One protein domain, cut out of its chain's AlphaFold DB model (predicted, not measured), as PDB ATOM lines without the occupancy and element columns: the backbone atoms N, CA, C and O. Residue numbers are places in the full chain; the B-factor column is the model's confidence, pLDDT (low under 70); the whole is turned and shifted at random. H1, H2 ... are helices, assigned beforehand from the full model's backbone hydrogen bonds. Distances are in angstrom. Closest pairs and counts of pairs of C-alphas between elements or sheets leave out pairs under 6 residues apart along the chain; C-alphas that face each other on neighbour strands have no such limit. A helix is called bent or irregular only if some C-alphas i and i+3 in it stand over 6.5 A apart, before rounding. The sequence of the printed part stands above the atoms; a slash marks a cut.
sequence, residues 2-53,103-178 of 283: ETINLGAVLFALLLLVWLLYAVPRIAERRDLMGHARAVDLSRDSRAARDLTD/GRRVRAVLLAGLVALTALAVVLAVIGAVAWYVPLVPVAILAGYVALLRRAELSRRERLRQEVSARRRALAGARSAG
ATOM      1  N   GLU A   2      43.956  16.685  37.136       58.50
ATOM      2  CA  GLU A   2      44.664  15.456  37.495       58.50
ATOM      3  C   GLU A   2      45.473  14.985  36.285       58.50
ATOM      4  O   GLU A   2      44.920  14.625  35.246       58.50
ATOM      5  N   THR A   3      46.800  15.047  36.385       69.81
ATOM      6  CA  THR A   3      47.691  14.569  35.328       69.81
ATOM      7  C   THR A   3      47.694  13.046  35.334       69.81
ATOM      8  O   THR A   3      48.384  12.422  36.142       69.81
ATOM      9  N   ILE A   4      46.913  12.444  34.434       67.50
ATOM     10  CA  ILE A   4      46.900  10.995  34.213       67.50
ATOM     11  C   ILE A   4      48.335  10.530  33.937       67.50
ATOM     12  O   ILE A   4      48.991  11.018  33.015       67.50
ATOM     13  N   ASN A   5      48.818   9.571  34.731       82.88
ATOM     14  CA  ASN A   5      50.166   9.013  34.614       82.88
ATOM     15  C   ASN A   5      50.298   8.155  33.343       82.88
ATOM     16  O   ASN A   5      50.267   6.927  33.399       82.88
ATOM     17  N   LEU A   6      50.465   8.812  32.191       79.25
ATOM     18  CA  LEU A   6      50.552   8.209  30.855       79.25
ATOM     19  C   LEU A   6      51.550   7.039  30.792       79.25
ATOM     20  O   LEU A   6      51.273   6.019  30.163       79.25
ATOM     21  N   GLY A   7      52.680   7.151  31.501       81.44
ATOM     22  CA  GLY A   7      53.688   6.092  31.604       81.44
ATOM     23  C   GLY A   7      53.178   4.805  32.263       81.44
ATOM     24  O   GLY A   7      53.514   3.717  31.803       81.44
ATOM     25  N   ALA A   8      52.312   4.902  33.280       75.88
ATOM     26  CA  ALA A   8      51.706   3.730  33.918       75.88
ATOM     27  C   ALA A   8      50.714   3.025  32.977       75.88
ATOM     28  O   ALA A   8      50.679   1.797  32.924       75.88
ATOM     29  N   VAL A   9      49.962   3.797  32.182       75.31
ATOM     30  CA  VAL A   9      49.043   3.265  31.161       75.31
ATOM     31  C   VAL A   9      49.816   2.534  30.061       75.31
ATOM     32  O   VAL A   9      49.483   1.399  29.724       75.31
ATOM     33  N   LEU A  10      50.890   3.148  29.548       77.88
ATOM     34  CA  LEU A  10      51.784   2.542  28.559       77.88
ATOM     35  C   LEU A  10      52.437   1.257  29.078       77.88
ATOM     36  O   LEU A  10      52.459   0.257  28.363       77.88
ATOM     37  N   PHE A  11      52.918   1.253  30.324       81.56
ATOM     38  CA  PHE A  11      53.517   0.067  30.933       81.56
ATOM     39  C   PHE A  11      52.499  -1.068  31.108       81.56
ATOM     40  O   PHE A  11      52.793  -2.209  30.757       81.56
ATOM     41  N   ALA A  12      51.282  -0.769  31.574       72.88
ATOM     42  CA  ALA A  12      50.216  -1.762  31.701       72.88
ATOM     43  C   ALA A  12      49.813  -2.363  30.341       72.88
ATOM     44  O   ALA A  12      49.618  -3.574  30.237       72.88
ATOM     45  N   LEU A  13      49.738  -1.541  29.288       76.12
ATOM     46  CA  LEU A  13      49.415  -1.984  27.927       76.12
ATOM     47  C   LEU A  13      50.547  -2.848  27.340       76.12
ATOM     48  O   LEU A  13      50.284  -3.920  26.794       76.12
ATOM     49  N   LEU A  14      51.809  -2.447  27.531       85.25
ATOM     50  CA  LEU A  14      52.983  -3.239  27.148       85.25
ATOM     51  C   LEU A  14      53.003  -4.601  27.858       85.25
ATOM     52  O   LEU A  14      53.225  -5.626  27.216       85.25
ATOM     53  N   LEU A  15      52.732  -4.623  29.166       82.31
ATOM     54  CA  LEU A  15      52.698  -5.845  29.970       82.31
ATOM     55  C   LEU A  15      51.538  -6.755  29.537       82.31
ATOM     56  O   LEU A  15      51.735  -7.961  29.415       82.31
ATOM     57  N   LEU A  16      50.370  -6.196  29.202       78.06
ATOM     58  CA  LEU A  16      49.240  -6.942  28.637       78.06
ATOM     59  C   LEU A  16      49.610  -7.623  27.307       78.06
ATOM     60  O   LEU A  16      49.373  -8.821  27.150       78.06
ATOM     61  N   VAL A  17      50.221  -6.885  26.373       80.94
ATOM     62  CA  VAL A  17      50.698  -7.420  25.083       80.94
ATOM     63  C   VAL A  17      51.761  -8.499  25.301       80.94
ATOM     64  O   VAL A  17      51.700  -9.563  24.683       80.94
ATOM     65  N   TRP A  18      52.700  -8.268  26.224       90.12
ATOM     66  CA  TRP A  18      53.716  -9.252  26.588       90.12
ATOM     67  C   TRP A  18      53.093 -10.524  27.173       90.12
ATOM     68  O   TRP A  18      53.486 -11.619  26.784       90.12
ATOM     69  N   LEU A  19      52.080 -10.410  28.040       78.81
ATOM     70  CA  LEU A  19      51.378 -11.552  28.628       78.81
ATOM     71  C   LEU A  19      50.633 -12.366  27.554       78.81
ATOM     72  O   LEU A  19      50.758 -13.590  27.510       78.81
ATOM     73  N   LEU A  20      49.918 -11.680  26.653       74.06
ATOM     74  CA  LEU A  20      49.231 -12.260  25.490       74.06
ATOM     75  C   LEU A  20      50.180 -13.037  24.569       74.06
ATOM     76  O   LEU A  20      49.777 -14.047  23.997       74.06
ATOM     77  N   TYR A  21      51.430 -12.591  24.440       83.88
ATOM     78  CA  TYR A  21      52.450 -13.246  23.622       83.88
ATOM     79  C   TYR A  21      53.190 -14.376  24.361       83.88
ATOM     80  O   TYR A  21      53.389 -15.465  23.819       83.88
ATOM     81  N   ALA A  22      53.602 -14.137  25.607       77.38
ATOM     82  CA  ALA A  22      54.454 -15.042  26.370       77.38
ATOM     83  C   ALA A  22      53.690 -16.260  26.905       77.38
ATOM     84  O   ALA A  22      54.204 -17.376  26.832       77.38
ATOM     85  N   VAL A  23      52.459 -16.084  27.402       77.44
ATOM     86  CA  VAL A  23      51.657 -17.177  27.982       77.44
ATOM     87  C   VAL A  23      51.415 -18.334  27.002       77.44
ATOM     88  O   VAL A  23      51.747 -19.463  27.374       77.44
ATOM     89  N   PRO A  24      50.905 -18.133  25.765       72.31
ATOM     90  CA  PRO A  24      50.725 -19.244  24.830       72.31
ATOM     91  C   PRO A  24      52.061 -19.900  24.453       72.31
ATOM     92  O   PRO A  24      52.146 -21.125  24.425       72.31
ATOM     93  N   ARG A  25      53.131 -19.116  24.266       75.25
ATOM     94  CA  ARG A  25      54.459 -19.632  23.893       75.25
ATOM     95  C   ARG A  25      55.108 -20.472  25.006       75.25
ATOM     96  O   ARG A  25      55.783 -21.462  24.727       75.25
ATOM     97  N   ILE A  26      54.883 -20.115  26.272       72.06
ATOM     98  CA  ILE A  26      55.308 -20.904  27.441       72.06
ATOM     99  C   ILE A  26      54.431 -22.156  27.598       72.06
ATOM    100  O   ILE A  26      54.952 -23.227  27.920       72.06
ATOM    101  N   ALA A  27      53.123 -22.050  27.340       73.62
ATOM    102  CA  ALA A  27      52.202 -23.184  27.386       73.62
ATOM    103  C   ALA A  27      52.558 -24.254  26.340       73.62
ATOM    104  O   ALA A  27      52.681 -25.420  26.703       73.62
ATOM    105  N   GLU A  28      52.829 -23.868  25.088       70.62
ATOM    106  CA  GLU A  28      53.288 -24.789  24.036       70.62
ATOM    107  C   GLU A  28      54.564 -25.539  24.443       70.62
ATOM    108  O   GLU A  28      54.654 -26.756  24.277       70.62
ATOM    109  N   ARG A  29      55.532 -24.841  25.053       73.00
ATOM    110  CA  ARG A  29      56.792 -25.454  25.499       73.00
ATOM    111  C   ARG A  29      56.586 -26.467  26.636       73.00
ATOM    112  O   ARG A  29      57.266 -27.491  26.659       73.00
ATOM    113  N   ARG A  30      55.635 -26.219  27.550       71.44
ATOM    114  CA  ARG A  30      55.267 -27.173  28.619       71.44
ATOM    115  C   ARG A  30      54.426 -28.340  28.104       71.44
ATOM    116  O   ARG A  30      54.653 -29.458  28.554       71.44
ATOM    117  N   ASP A  31      53.514 -28.112  27.160       70.62
ATOM    118  CA  ASP A  31      52.707 -29.175  26.546       70.62
ATOM    119  C   ASP A  31      53.595 -30.168  25.770       70.62
ATOM    120  O   ASP A  31      53.359 -31.373  25.854       70.62
ATOM    121  N   LEU A  32      54.655 -29.701  25.092       70.75
ATOM    122  CA  LEU A  32      55.643 -30.566  24.426       70.75
ATOM    123  C   LEU A  32      56.423 -31.449  25.418       70.75
ATOM    124  O   LEU A  32      56.502 -32.661  25.230       70.75
ATOM    125  N   MET A  33      56.940 -30.870  26.509       68.75
ATOM    126  CA  MET A  33      57.632 -31.631  27.566       68.75
ATOM    127  C   MET A  33      56.691 -32.589  28.316       68.75
ATOM    128  O   MET A  33      57.091 -33.685  28.706       68.75
ATOM    129  N   GLY A  34      55.428 -32.196  28.499       69.00
ATOM    130  CA  GLY A  34      54.389 -33.047  29.072       69.00
ATOM    131  C   GLY A  34      53.995 -34.207  28.156       69.00
ATOM    132  O   GLY A  34      53.707 -35.289  28.658       69.00
ATOM    133  N   HIS A  35      54.019 -34.014  26.833       66.19
ATOM    134  CA  HIS A  35      53.738 -35.080  25.869       66.19
ATOM    135  C   HIS A  35      54.795 -36.183  25.896       66.19
ATOM    136  O   HIS A  35      54.408 -37.345  25.924       66.19
ATOM    137  N   ALA A  36      56.087 -35.841  25.954       68.75
ATOM    138  CA  ALA A  36      57.160 -36.834  26.073       68.75
ATOM    139  C   ALA A  36      56.942 -37.738  27.303       68.75
ATOM    140  O   ALA A  36      56.667 -38.926  27.158       68.75
ATOM    141  N   ARG A  37      56.862 -37.139  28.501       69.62
ATOM    142  CA  ARG A  37      56.634 -37.883  29.755       69.62
ATOM    143  C   ARG A  37      55.317 -38.668  29.779       69.62
ATOM    144  O   ARG A  37      55.246 -39.728  30.391       69.62
ATOM    145  N   ALA A  38      54.258 -38.162  29.142       69.69
ATOM    146  CA  ALA A  38      52.990 -38.883  29.039       69.69
ATOM    147  C   ALA A  38      53.074 -40.083  28.081       69.69
ATOM    148  O   ALA A  38      52.435 -41.103  28.340       69.69
ATOM    149  N   VAL A  39      53.860 -39.982  27.004       71.06
ATOM    150  CA  VAL A  39      54.152 -41.102  26.101       71.06
ATOM    151  C   VAL A  39      54.952 -42.173  26.839       71.06
ATOM    152  O   VAL A  39      54.532 -43.328  26.802       71.06
ATOM    153  N   ASP A  40      55.994 -41.801  27.583       69.00
ATOM    154  CA  ASP A  40      56.828 -42.738  28.350       69.00
ATOM    155  C   ASP A  40      56.002 -43.492  29.409       69.00
ATOM    156  O   ASP A  40      55.874 -44.714  29.346       69.00
ATOM    157  N   LEU A  41      55.266 -42.773  30.268       68.75
ATOM    158  CA  LEU A  41      54.353 -43.384  31.249       68.75
ATOM    159  C   LEU A  41      53.263 -44.263  30.599       68.75
ATOM    160  O   LEU A  41      52.805 -45.248  31.190       68.75
ATOM    161  N   SER A  42      52.821 -43.934  29.379       66.19
ATOM    162  CA  SER A  42      51.875 -44.772  28.625       66.19
ATOM    163  C   SER A  42      52.522 -46.022  28.026       66.19
ATOM    164  O   SER A  42      51.833 -47.024  27.832       66.19
ATOM    165  N   ARG A  43      53.829 -45.982  27.744       63.97
ATOM    166  CA  ARG A  43      54.614 -47.105  27.225       63.97
ATOM    167  C   ARG A  43      54.866 -48.123  28.328       63.97
ATOM    168  O   ARG A  43      54.549 -49.294  28.136       63.97
ATOM    169  N   ASP A  44      55.295 -47.664  29.499       67.62
ATOM    170  CA  ASP A  44      55.565 -48.521  30.659       67.62
ATOM    171  C   ASP A  44      54.284 -49.193  31.168       67.62
ATOM    172  O   ASP A  44      54.238 -50.403  31.387       67.62
ATOM    173  N   SER A  45      53.189 -48.431  31.268       64.56
ATOM    174  CA  SER A  45      51.892 -48.975  31.699       64.56
ATOM    175  C   SER A  45      51.189 -49.852  30.652       64.56
ATOM    176  O   SER A  45      50.281 -50.604  31.015       64.56
ATOM    177  N   ARG A  46      51.593 -49.792  29.374       57.72
ATOM    178  CA  ARG A  46      51.203 -50.773  28.343       57.72
ATOM    179  C   ARG A  46      52.046 -52.038  28.452       57.72
ATOM    180  O   ARG A  46      51.468 -53.099  28.635       57.72
ATOM    181  N   ALA A  47      53.375 -51.922  28.484       64.81
ATOM    182  CA  ALA A  47      54.278 -53.063  28.651       64.81
ATOM    183  C   ALA A  47      53.946 -53.889  29.911       64.81
ATOM    184  O   ALA A  47      53.853 -55.112  29.849       64.81
ATOM    185  N   ALA A  48      53.659 -53.230  31.040       61.56
ATOM    186  CA  ALA A  48      53.229 -53.898  32.269       61.56
ATOM    187  C   ALA A  48      51.868 -54.617  32.142       61.56
ATOM    188  O   ALA A  48      51.668 -55.668  32.756       61.56
ATOM    189  N   ARG A  49      50.925 -54.089  31.344       63.75
ATOM    190  CA  ARG A  49      49.640 -54.759  31.076       63.75
ATOM    191  C   ARG A  49      49.799 -55.940  30.135       63.75
ATOM    192  O   ARG A  49      49.299 -57.005  30.470       63.75
ATOM    193  N   ASP A  50      50.541 -55.784  29.045       64.50
ATOM    194  CA  ASP A  50      50.777 -56.854  28.073       64.50
ATOM    195  C   ASP A  50      51.468 -58.056  28.745       64.50
ATOM    196  O   ASP A  50      51.091 -59.204  28.511       64.50
ATOM    197  N   LEU A  51      52.406 -57.808  29.671       64.94
ATOM    198  CA  LEU A  51      53.014 -58.845  30.515       64.94
ATOM    199  C   LEU A  51      52.013 -59.497  31.487       64.94
ATOM    200  O   LEU A  51      52.080 -60.705  31.713       64.94
ATOM    201  N   THR A  52      51.079 -58.725  32.048       66.56
ATOM    202  CA  THR A  52      50.039 -59.239  32.958       66.56
ATOM    203  C   THR A  52      49.027 -60.112  32.211       66.56
ATOM    204  O   THR A  52      48.709 -61.212  32.667       66.56
ATOM    205  N   ASP A  53      48.570 -59.676  31.037       61.19
ATOM    206  CA  ASP A  53      47.655 -60.444  30.192       61.19
ATOM    207  C   ASP A  53      48.352 -61.696  29.633       61.19
ATOM    208  O   ASP A  53      47.794 -62.791  29.720       61.19
ATOM    209  N   GLY A 103      40.051 -27.954  19.052       64.81
ATOM    210  CA  GLY A 103      39.177 -27.226  19.971       64.81
ATOM    211  C   GLY A 103      39.742 -26.971  21.379       64.81
ATOM    212  O   GLY A 103      39.294 -26.019  22.015       64.81
ATOM    213  N   ARG A 104      40.721 -27.742  21.891       68.50
ATOM    214  CA  ARG A 104      41.355 -27.433  23.195       68.50
ATOM    215  C   ARG A 104      42.237 -26.184  23.110       68.50
ATOM    216  O   ARG A 104      42.147 -25.338  23.994       68.50
ATOM    217  N   ARG A 105      43.018 -26.034  22.031       68.31
ATOM    218  CA  ARG A 105      43.854 -24.842  21.788       68.31
ATOM    219  C   ARG A 105      42.987 -23.608  21.550       68.31
ATOM    220  O   ARG A 105      43.189 -22.597  22.210       68.31
ATOM    221  N   VAL A 106      41.955 -23.727  20.709       71.44
ATOM    222  CA  VAL A 106      40.996 -22.634  20.450       71.44
ATOM    223  C   VAL A 106      40.352 -22.138  21.748       71.44
ATOM    224  O   VAL A 106      40.333 -20.937  21.991       71.44
ATOM    225  N   ARG A 107      39.889 -23.043  22.626       76.12
ATOM    226  CA  ARG A 107      39.319 -22.669  23.937       76.12
ATOM    227  C   ARG A 107      40.334 -22.004  24.865       76.12
ATOM    228  O   ARG A 107      39.962 -21.065  25.556       76.12
ATOM    229  N   ALA A 108      41.586 -22.463  24.879       74.69
ATOM    230  CA  ALA A 108      42.640 -21.849  25.687       74.69
ATOM    231  C   ALA A 108      42.946 -20.413  25.229       74.69
ATOM    232  O   ALA A 108      43.013 -19.515  26.062       74.69
ATOM    233  N   VAL A 109      43.042 -20.181  23.913       75.00
ATOM    234  CA  VAL A 109      43.218 -18.840  23.326       75.00
ATOM    235  C   VAL A 109      42.015 -17.939  23.629       75.00
ATOM    236  O   VAL A 109      42.201 -16.799  24.040       75.00
ATOM    237  N   LEU A 110      40.786 -18.457  23.510       76.50
ATOM    238  CA  LEU A 110      39.559 -17.725  23.852       76.50
ATOM    239  C   LEU A 110      39.531 -17.300  25.329       76.50
ATOM    240  O   LEU A 110      39.211 -16.155  25.635       76.50
ATOM    241  N   LEU A 111      39.901 -18.206  26.238       78.69
ATOM    242  CA  LEU A 111      39.949 -17.944  27.679       78.69
ATOM    243  C   LEU A 111      41.055 -16.925  28.012       78.69
ATOM    244  O   LEU A 111      40.801 -15.971  28.742       78.69
ATOM    245  N   ALA A 112      42.247 -17.059  27.418       77.44
ATOM    246  CA  ALA A 112      43.340 -16.098  27.575       77.44
ATOM    247  C   ALA A 112      42.966 -14.696  27.059       77.44
ATOM    248  O   ALA A 112      43.207 -13.706  27.747       77.44
ATOM    249  N   GLY A 113      42.316 -14.607  25.893       76.81
ATOM    250  CA  GLY A 113      41.806 -13.349  25.346       76.81
ATOM    251  C   GLY A 113      40.741 -12.707  26.239       76.81
ATOM    252  O   GLY A 113      40.782 -11.500  26.468       76.81
ATOM    253  N   LEU A 114      39.837 -13.507  26.813       77.56
ATOM    254  CA  LEU A 114      38.815 -13.025  27.743       77.56
ATOM    255  C   LEU A 114      39.428 -12.510  29.059       77.56
ATOM    256  O   LEU A 114      39.009 -11.465  29.552       77.56
ATOM    257  N   VAL A 115      40.457 -13.189  29.581       79.69
ATOM    258  CA  VAL A 115      41.223 -12.753  30.764       79.69
ATOM    259  C   VAL A 115      41.985 -11.451  30.489       79.69
ATOM    260  O   VAL A 115      41.936 -10.528  31.304       79.69
ATOM    261  N   ALA A 116      42.627 -11.327  29.323       75.25
ATOM    262  CA  ALA A 116      43.277 -10.084  28.916       75.25
ATOM    263  C   ALA A 116      42.264  -8.933  28.778       75.25
ATOM    264  O   ALA A 116      42.505  -7.836  29.278       75.25
ATOM    265  N   LEU A 117      41.094  -9.184  28.184       76.56
ATOM    266  CA  LEU A 117      40.044  -8.176  28.033       76.56
ATOM    267  C   LEU A 117      39.443  -7.745  29.385       76.56
ATOM    268  O   LEU A 117      39.212  -6.553  29.586       76.56
ATOM    269  N   THR A 118      39.265  -8.663  30.347       77.94
ATOM    270  CA  THR A 118      38.908  -8.288  31.731       77.94
ATOM    271  C   THR A 118      39.983  -7.433  32.397       77.94
ATOM    272  O   THR A 118      39.652  -6.411  32.994       77.94
ATOM    273  N   ALA A 119      41.261  -7.808  32.282       76.19
ATOM    274  CA  ALA A 119      42.362  -7.062  32.888       76.19
ATOM    275  C   ALA A 119      42.468  -5.643  32.306       76.19
ATOM    276  O   ALA A 119      42.572  -4.674  33.055       76.19
ATOM    277  N   LEU A 120      42.346  -5.512  30.981       76.69
ATOM    278  CA  LEU A 120      42.321  -4.227  30.289       76.69
ATOM    279  C   LEU A 120      41.146  -3.352  30.761       76.69
ATOM    280  O   LEU A 120      41.353  -2.188  31.093       76.69
ATOM    281  N   ALA A 121      39.934  -3.907  30.864       73.75
ATOM    282  CA  ALA A 121      38.761  -3.170  31.342       73.75
ATOM    283  C   ALA A 121      38.910  -2.680  32.796       73.75
ATOM    284  O   ALA A 121      38.494  -1.565  33.111       73.75
ATOM    285  N   VAL A 122      39.534  -3.478  33.674       76.44
ATOM    286  CA  VAL A 122      39.850  -3.068  35.054       76.44
ATOM    287  C   VAL A 122      40.873  -1.929  35.062       76.44
ATOM    288  O   VAL A 122      40.665  -0.944  35.765       76.44
ATOM    289  N   VAL A 123      41.930  -2.009  34.248       76.50
ATOM    290  CA  VAL A 123      42.933  -0.935  34.128       76.50
ATOM    291  C   VAL A 123      42.290   0.372  33.646       76.50
ATOM    292  O   VAL A 123      42.501   1.407  34.275       76.50
ATOM    293  N   LEU A 124      41.448   0.342  32.605       71.62
ATOM    294  CA  LEU A 124      40.734   1.541  32.132       71.62
ATOM    295  C   LEU A 124      39.804   2.145  33.199       71.62
ATOM    296  O   LEU A 124      39.704   3.369  33.288       71.62
ATOM    297  N   ALA A 125      39.149   1.313  34.014       73.50
ATOM    298  CA  ALA A 125      38.300   1.781  35.108       73.50
ATOM    299  C   ALA A 125      39.106   2.417  36.255       73.50
ATOM    300  O   ALA A 125      38.711   3.459  36.768       73.50
ATOM    301  N   VAL A 126      40.259   1.843  36.622       74.25
ATOM    302  CA  VAL A 126      41.161   2.398  37.653       74.25
ATOM    303  C   VAL A 126      41.766   3.740  37.224       74.25
ATOM    304  O   VAL A 126      41.967   4.614  38.059       74.25
ATOM    305  N   ILE A 127      42.009   3.936  35.924       80.25
ATOM    306  CA  ILE A 127      42.474   5.216  35.357       80.25
ATOM    307  C   ILE A 127      41.343   6.272  35.318       80.25
ATOM    308  O   ILE A 127      41.597   7.437  35.024       80.25
ATOM    309  N   GLY A 128      40.087   5.893  35.585       79.94
ATOM    310  CA  GLY A 128      38.926   6.781  35.456       79.94
ATOM    311  C   GLY A 128      38.533   7.084  34.004       79.94
ATOM    312  O   GLY A 128      37.619   7.869  33.767       79.94
ATOM    313  N   ALA A 129      39.175   6.439  33.022       76.38
ATOM    314  CA  ALA A 129      38.863   6.597  31.600       76.38
ATOM    315  C   ALA A 129      37.493   6.000  31.225       76.38
ATOM    316  O   ALA A 129      36.938   6.314  30.173       76.38
ATOM    317  N   VAL A 130      36.963   5.110  32.069       79.25
ATOM    318  CA  VAL A 130      35.687   4.417  31.883       79.25
ATOM    319  C   VAL A 130      34.990   4.281  33.238       79.25
ATOM    320  O   VAL A 130      35.643   4.093  34.264       79.25
ATOM    321  N   ALA A 131      33.657   4.347  33.255       80.88
ATOM    322  CA  ALA A 131      32.874   4.198  34.476       80.88
ATOM    323  C   ALA A 131      33.104   2.838  35.172       80.88
ATOM    324  O   ALA A 131      33.174   1.790  34.525       80.88
ATOM    325  N   TRP A 132      33.152   2.859  36.507       82.00
ATOM    326  CA  TRP A 132      33.560   1.732  37.362       82.00
ATOM    327  C   TRP A 132      32.743   0.439  37.191       82.00
ATOM    328  O   TRP A 132      33.227  -0.642  37.520       82.00
ATOM    329  N   TYR A 133      31.520   0.525  36.659       79.75
ATOM    330  CA  TYR A 133      30.658  -0.627  36.390       79.75
ATOM    331  C   TYR A 133      30.989  -1.362  35.080       79.75
ATOM    332  O   TYR A 133      30.586  -2.510  34.911       79.75
ATOM    333  N   VAL A 134      31.737  -0.761  34.150       78.38
ATOM    334  CA  VAL A 134      32.092  -1.413  32.876       78.38
ATOM    335  C   VAL A 134      32.949  -2.682  33.040       78.38
ATOM    336  O   VAL A 134      32.619  -3.660  32.369       78.38
ATOM    337  N   PRO A 135      33.961  -2.778  33.932       75.50
ATOM    338  CA  PRO A 135      34.669  -4.043  34.174       75.50
ATOM    339  C   PRO A 135      33.792  -5.167  34.751       75.50
ATOM    340  O   PRO A 135      34.173  -6.332  34.632       75.50
ATOM    341  N   LEU A 136      32.602  -4.881  35.302       77.31
ATOM    342  CA  LEU A 136      31.676  -5.933  35.749       77.31
ATOM    343  C   LEU A 136      31.158  -6.778  34.575       77.31
ATOM    344  O   LEU A 136      30.944  -7.977  34.740       77.31
ATOM    345  N   VAL A 137      31.001  -6.189  33.384       79.69
ATOM    346  CA  VAL A 137      30.491  -6.885  32.190       79.69
ATOM    347  C   VAL A 137      31.418  -8.029  31.746       79.69
ATOM    348  O   VAL A 137      30.958  -9.173  31.712       79.69
ATOM    349  N   PRO A 138      32.716  -7.813  31.447       75.50
ATOM    350  CA  PRO A 138      33.596  -8.906  31.048       75.50
ATOM    351  C   PRO A 138      33.883  -9.876  32.207       75.50
ATOM    352  O   PRO A 138      34.066 -11.064  31.952       75.50
ATOM    353  N   VAL A 139      33.839  -9.429  33.473       77.25
ATOM    354  CA  VAL A 139      33.931 -10.324  34.645       77.25
ATOM    355  C   VAL A 139      32.729 -11.274  34.713       77.25
ATOM    356  O   VAL A 139      32.914 -12.473  34.922       77.25
ATOM    357  N   ALA A 140      31.509 -10.785  34.467       78.62
ATOM    358  CA  ALA A 140      30.312 -11.623  34.399       78.62
ATOM    359  C   ALA A 140      30.375 -12.628  33.233       78.62
ATOM    360  O   ALA A 140      30.031 -13.800  33.413       78.62
ATOM    361  N   ILE A 141      30.879 -12.212  32.064       80.50
ATOM    362  CA  ILE A 141      31.085 -13.100  30.907       80.50
ATOM    363  C   ILE A 141      32.127 -14.187  31.232       80.50
ATOM    364  O   ILE A 141      31.886 -15.364  30.956       80.50
ATOM    365  N   LEU A 142      33.246 -13.830  31.872       80.75
ATOM    366  CA  LEU A 142      34.282 -14.772  32.314       80.75
ATOM    367  C   LEU A 142      33.734 -15.782  33.333       80.75
ATOM    368  O   LEU A 142      33.929 -16.989  33.167       80.75
ATOM    369  N   ALA A 143      32.996 -15.318  34.344       75.19
ATOM    370  CA  ALA A 143      32.359 -16.180  35.337       75.19
ATOM    371  C   ALA A 143      31.346 -17.146  34.693       75.19
ATOM    372  O   ALA A 143      31.365 -18.346  34.979       75.19
ATOM    373  N   GLY A 144      30.514 -16.652  33.767       85.12
ATOM    374  CA  GLY A 144      29.576 -17.469  32.994       85.12
ATOM    375  C   GLY A 144      30.277 -18.527  32.139       85.12
ATOM    376  O   GLY A 144      29.895 -19.699  32.167       85.12
ATOM    377  N   TYR A 145      31.353 -18.154  31.440       82.12
ATOM    378  CA  TYR A 145      32.150 -19.078  30.631       82.12
ATOM    379  C   TYR A 145      32.784 -20.193  31.476       82.12
ATOM    380  O   TYR A 145      32.664 -21.372  31.136       82.12
ATOM    381  N   VAL A 146      33.388 -19.852  32.620       82.50
ATOM    382  CA  VAL A 146      33.970 -20.831  33.557       82.50
ATOM    383  C   VAL A 146      32.893 -21.751  34.147       82.50
ATOM    384  O   VAL A 146      33.105 -22.963  34.246       82.50
ATOM    385  N   ALA A 147      31.710 -21.225  34.483       83.94
ATOM    386  CA  ALA A 147      30.590 -22.028  34.974       83.94
ATOM    387  C   ALA A 147      30.076 -23.031  33.922       83.94
ATOM    388  O   ALA A 147      29.821 -24.195  34.249       83.94
ATOM    389  N   LEU A 148      29.978 -22.616  32.653       82.88
ATOM    390  CA  LEU A 148      29.635 -23.500  31.533       82.88
ATOM    391  C   LEU A 148      30.707 -24.574  31.307       82.88
ATOM    392  O   LEU A 148      30.364 -25.747  31.143       82.88
ATOM    393  N   LEU A 149      31.992 -24.208  31.372       83.62
ATOM    394  CA  LEU A 149      33.104 -25.156  31.257       83.62
ATOM    395  C   LEU A 149      33.035 -26.225  32.361       83.62
ATOM    396  O   LEU A 149      33.094 -27.421  32.077       83.62
ATOM    397  N   ARG A 150      32.800 -25.805  33.612       85.00
ATOM    398  CA  ARG A 150      32.649 -26.701  34.769       85.00
ATOM    399  C   ARG A 150      31.451 -27.645  34.623       85.00
ATOM    400  O   ARG A 150      31.582 -28.831  34.919       85.00
ATOM    401  N   ARG A 151      30.303 -27.171  34.117       86.12
ATOM    402  CA  ARG A 151      29.138 -28.029  33.801       86.12
ATOM    403  C   ARG A 151      29.444 -29.040  32.685       86.12
ATOM    404  O   ARG A 151      29.047 -30.205  32.779       86.12
ATOM    405  N   ALA A 152      30.190 -28.633  31.657       82.88
ATOM    406  CA  ALA A 152      30.623 -29.521  30.578       82.88
ATOM    407  C   ALA A 152      31.625 -30.595  31.055       82.88
ATOM    408  O   ALA A 152      31.629 -31.710  30.535       82.88
ATOM    409  N   GLU A 153      32.453 -30.304  32.061       86.19
ATOM    410  CA  GLU A 153      33.322 -31.308  32.685       86.19
ATOM    411  C   GLU A 153      32.571 -32.270  33.609       86.19
ATOM    412  O   GLU A 153      32.833 -33.472  33.567       86.19
ATOM    413  N   LEU A 154      31.633 -31.777  34.423       86.81
ATOM    414  CA  LEU A 154      30.827 -32.620  35.313       86.81
ATOM    415  C   LEU A 154      30.034 -33.669  34.518       86.81
ATOM    416  O   LEU A 154      30.175 -34.865  34.773       86.81
ATOM    417  N   SER A 155      29.333 -33.242  33.465       83.56
ATOM    418  CA  SER A 155      28.597 -34.147  32.566       83.56
ATOM    419  C   SER A 155      29.499 -35.151  31.827       83.56
ATOM    420  O   SER A 155      29.091 -36.286  31.581       83.56
ATOM    421  N   ARG A 156      30.760 -34.801  31.520       79.44
ATOM    422  CA  ARG A 156      31.758 -35.769  31.014       79.44
ATOM    423  C   ARG A 156      32.159 -36.800  32.072       79.44
ATOM    424  O   ARG A 156      32.238 -37.985  31.756       79.44
ATOM    425  N   ARG A 157      32.390 -36.379  33.321       84.94
ATOM    426  CA  ARG A 157      32.728 -37.290  34.434       84.94
ATOM    427  C   ARG A 157      31.579 -38.252  34.745       84.94
ATOM    428  O   ARG A 157      31.832 -39.409  35.064       84.94
ATOM    429  N   GLU A 158      30.335 -37.798  34.627       87.62
ATOM    430  CA  GLU A 158      29.140 -38.633  34.788       87.62
ATOM    431  C   GLU A 158      29.046 -39.720  33.710       87.62
ATOM    432  O   GLU A 158      28.883 -40.887  34.059       87.62
ATOM    433  N   ARG A 159      29.253 -39.378  32.429       85.00
ATOM    434  CA  ARG A 159      29.288 -40.363  31.328       85.00
ATOM    435  C   ARG A 159      30.368 -41.428  31.535       85.00
ATOM    436  O   ARG A 159      30.061 -42.615  31.514       85.00
ATOM    437  N   LEU A 160      31.595 -41.020  31.867       84.81
ATOM    438  CA  LEU A 160      32.691 -41.958  32.152       84.81
ATOM    439  C   LEU A 160      32.376 -42.882  33.344       84.81
ATOM    440  O   LEU A 160      32.666 -44.078  33.304       84.81
ATOM    441  N   ARG A 161      31.731 -42.366  34.401       88.00
ATOM    442  CA  ARG A 161      31.252 -43.191  35.527       88.00
ATOM    443  C   ARG A 161      30.167 -44.179  35.092       88.00
ATOM    444  O   ARG A 161      30.203 -45.335  35.517       88.00
ATOM    445  N   GLN A 162      29.230 -43.757  34.242       88.88
ATOM    446  CA  GLN A 162      28.189 -44.627  33.694       88.88
ATOM    447  C   GLN A 162      28.795 -45.756  32.849       88.88
ATOM    448  O   GLN A 162      28.480 -46.917  33.110       88.88
ATOM    449  N   GLU A 163      29.722 -45.452  31.938       89.94
ATOM    450  CA  GLU A 163      30.440 -46.433  31.107       89.94
ATOM    451  C   GLU A 163      31.208 -47.463  31.953       89.94
ATOM    452  O   GLU A 163      31.065 -48.671  31.746       89.94
ATOM    453  N   VAL A 164      31.957 -47.016  32.968       89.38
ATOM    454  CA  VAL A 164      32.651 -47.915  33.910       89.38
ATOM    455  C   VAL A 164      31.653 -48.783  34.688       89.38
ATOM    456  O   VAL A 164      31.883 -49.983  34.856       89.38
ATOM    457  N   SER A 165      30.516 -48.224  35.123       87.56
ATOM    458  CA  SER A 165      29.466 -48.995  35.808       87.56
ATOM    459  C   SER A 165      28.794 -50.031  34.895       87.56
ATOM    460  O   SER A 165      28.403 -51.100  35.364       87.56
ATOM    461  N   ALA A 166      28.650 -49.728  33.601       88.75
ATOM    462  CA  ALA A 166      28.063 -50.616  32.605       88.75
ATOM    463  C   ALA A 166      29.018 -51.773  32.281       88.75
ATOM    464  O   ALA A 166      28.611 -52.931  32.348       88.75
ATOM    465  N   ARG A 167      30.311 -51.483  32.065       86.88
ATOM    466  CA  ARG A 167      31.356 -52.509  31.892       86.88
ATOM    467  C   ARG A 167      31.453 -53.442  33.104       86.88
ATOM    468  O   ARG A 167      31.497 -54.656  32.930       86.88
ATOM    469  N   ARG A 168      31.409 -52.910  34.335       87.12
ATOM    470  CA  ARG A 168      31.382 -53.739  35.560       87.12
ATOM    471  C   ARG A 168      30.160 -54.663  35.622       87.12
ATOM    472  O   ARG A 168      30.317 -55.828  35.973       87.12
ATOM    473  N   ARG A 169      28.969 -54.175  35.254       88.56
ATOM    474  CA  ARG A 169      27.741 -54.992  35.204       88.56
ATOM    475  C   ARG A 169      27.802 -56.076  34.124       88.56
ATOM    476  O   ARG A 169      27.443 -57.211  34.415       88.56
ATOM    477  N   ALA A 170      28.321 -55.766  32.935       86.12
ATOM    478  CA  ALA A 170      28.517 -56.752  31.869       86.12
ATOM    479  C   ALA A 170      29.475 -57.883  32.296       86.12
ATOM    480  O   ALA A 170      29.155 -59.059  32.134       86.12
ATOM    481  N   LEU A 171      30.607 -57.541  32.925       84.94
ATOM    482  CA  LEU A 171      31.566 -58.524  33.447       84.94
ATOM    483  C   LEU A 171      30.992 -59.380  34.589       84.94
ATOM    484  O   LEU A 171      31.325 -60.559  34.691       84.94
ATOM    485  N   ALA A 172      30.134 -58.811  35.442       84.25
ATOM    486  CA  ALA A 172      29.438 -59.569  36.481       84.25
ATOM    487  C   ALA A 172      28.432 -60.563  35.873       84.25
ATOM    488  O   ALA A 172      28.476 -61.746  36.206       84.25
ATOM    489  N   GLY A 173      27.601 -60.115  34.924       83.44
ATOM    490  CA  GLY A 173      26.634 -60.971  34.227       83.44
ATOM    491  C   GLY A 173      27.289 -62.139  33.482       83.44
ATOM    492  O   GLY A 173      26.816 -63.267  33.585       83.44
ATOM    493  N   ALA A 174      28.425 -61.903  32.817       77.12
ATOM    494  CA  ALA A 174      29.185 -62.954  32.137       77.12
ATOM    495  C   ALA A 174      29.682 -64.056  33.098       77.12
ATOM    496  O   ALA A 174      29.648 -65.237  32.755       77.12
ATOM    497  N   ARG A 175      30.097 -63.693  34.322       74.38
ATOM    498  CA  ARG A 175      30.503 -64.668  35.353       74.38
ATOM    499  C   ARG A 175      29.317 -65.482  35.871       74.38
ATOM    500  O   ARG A 175      29.443 -66.693  36.020       74.38
ATOM    501  N   SER A 176      28.171 -64.841  36.107       72.75
ATOM    502  CA  SER A 176      26.952 -65.528  36.554       72.75
ATOM    503  C   SER A 176      26.402 -66.492  35.497       72.75
ATOM    504  O   SER A 176      26.021 -67.608  35.839       72.75
ATOM    505  N   ALA A 177      26.422 -66.109  34.216       68.62
ATOM    506  CA  ALA A 177      26.000 -66.982  33.119       68.62
ATOM    507  C   ALA A 177      26.923 -68.206  32.958       68.62
ATOM    508  O   ALA A 177      26.437 -69.331  32.863       68.62
ATOM    509  N   GLY A 178      28.248 -68.006  33.007       59.34
ATOM    510  CA  GLY A 178      29.220 -69.103  32.921       59.34
ATOM    511  C   GLY A 178      29.132 -70.098  34.085       59.34
ATOM    512  O   GLY A 178      29.273 -71.300  33.874       59.34
TER     513      GLY A 178
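What this domain is: This is residues 2 to 53 and 103 to 178 of the 283 residues of an uncharacterized protein of Brachybacterium nesterenkovii (UniProt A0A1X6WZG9). Picture an open, two-pronged fork: the short helix H2 lies between two long helices, H1 and H3, near one end of the model, and it runs opposite ways to both of them. Beyond it the far parts of H1 and H3, residues 29 to 53 and 150 to 178, stick out as two separate prongs pointing the same way; without them the body spans 46 by 27 by 10 A. The printed part has 128 residues with three named helices, H1, H2 and H3 in chain order, and no named strand; its class is all helix. It is extended, with a radius of gyration of the C-alphas of 24.1 A, and spans 86 by 31 by 17 A.

How they stand to each other: Start with H1, residues 6 to 53, and look at its residues 9 to 24, which alone touch H2, residues 103 to 126. The closest C-alphas of the two are those of Leu 16 and Ala 116, 6.7 A apart. Their lines stand at a shallow tilt of 27 degrees, opposite ways. Go on to H3, residues 136 to 178, which touches H2 with residues 138 to 142 alone; on the H2 side these are residues 111 to 121. The closest C-alphas here are those of Thr 118 and Pro 138, 5.4 A apart. H2 and H3 form a helical hairpin, at a shallow tilt of 28 degrees, opposite ways. H1 and H3 are apart. Along the backbones of H2 and H3 you will find every O i to N i+4 pair within hydrogen-bond range; in H1 it is 41 of 44.

Where its parts are: Find C-alpha 6 at (50.552, 8.209, 30.855); from there H1 runs 68.7 A to C-alpha 53 at (47.655, -60.444, 30.192). H1 is neither bent nor irregular, but only just: C-alphas 21 and 24 are 6.4 A apart. H2 runs 34.6 A from C-alpha 103 to C-alpha 126. H3 runs 63.3 A from C-alpha 136 to C-alpha 178 at (29.220, -69.103, 32.921).

The domain as a whole: Look from Glu 2 to Gly 178: their C-alphas are the two farthest apart, at 86.1 A. Between Asp 53 and Gly 103 you meet the cut, where residues 54 to 102 are not printed and the C-alphas on its two sides are 35.8 A apart. The link from H2 to H3, 9 residues, is short. The mean pLDDT of the printed part is 76.5; residues 2 to 4, 33 to 38, 40 to 53, 103 to 105 and 177 to 178 are under 70.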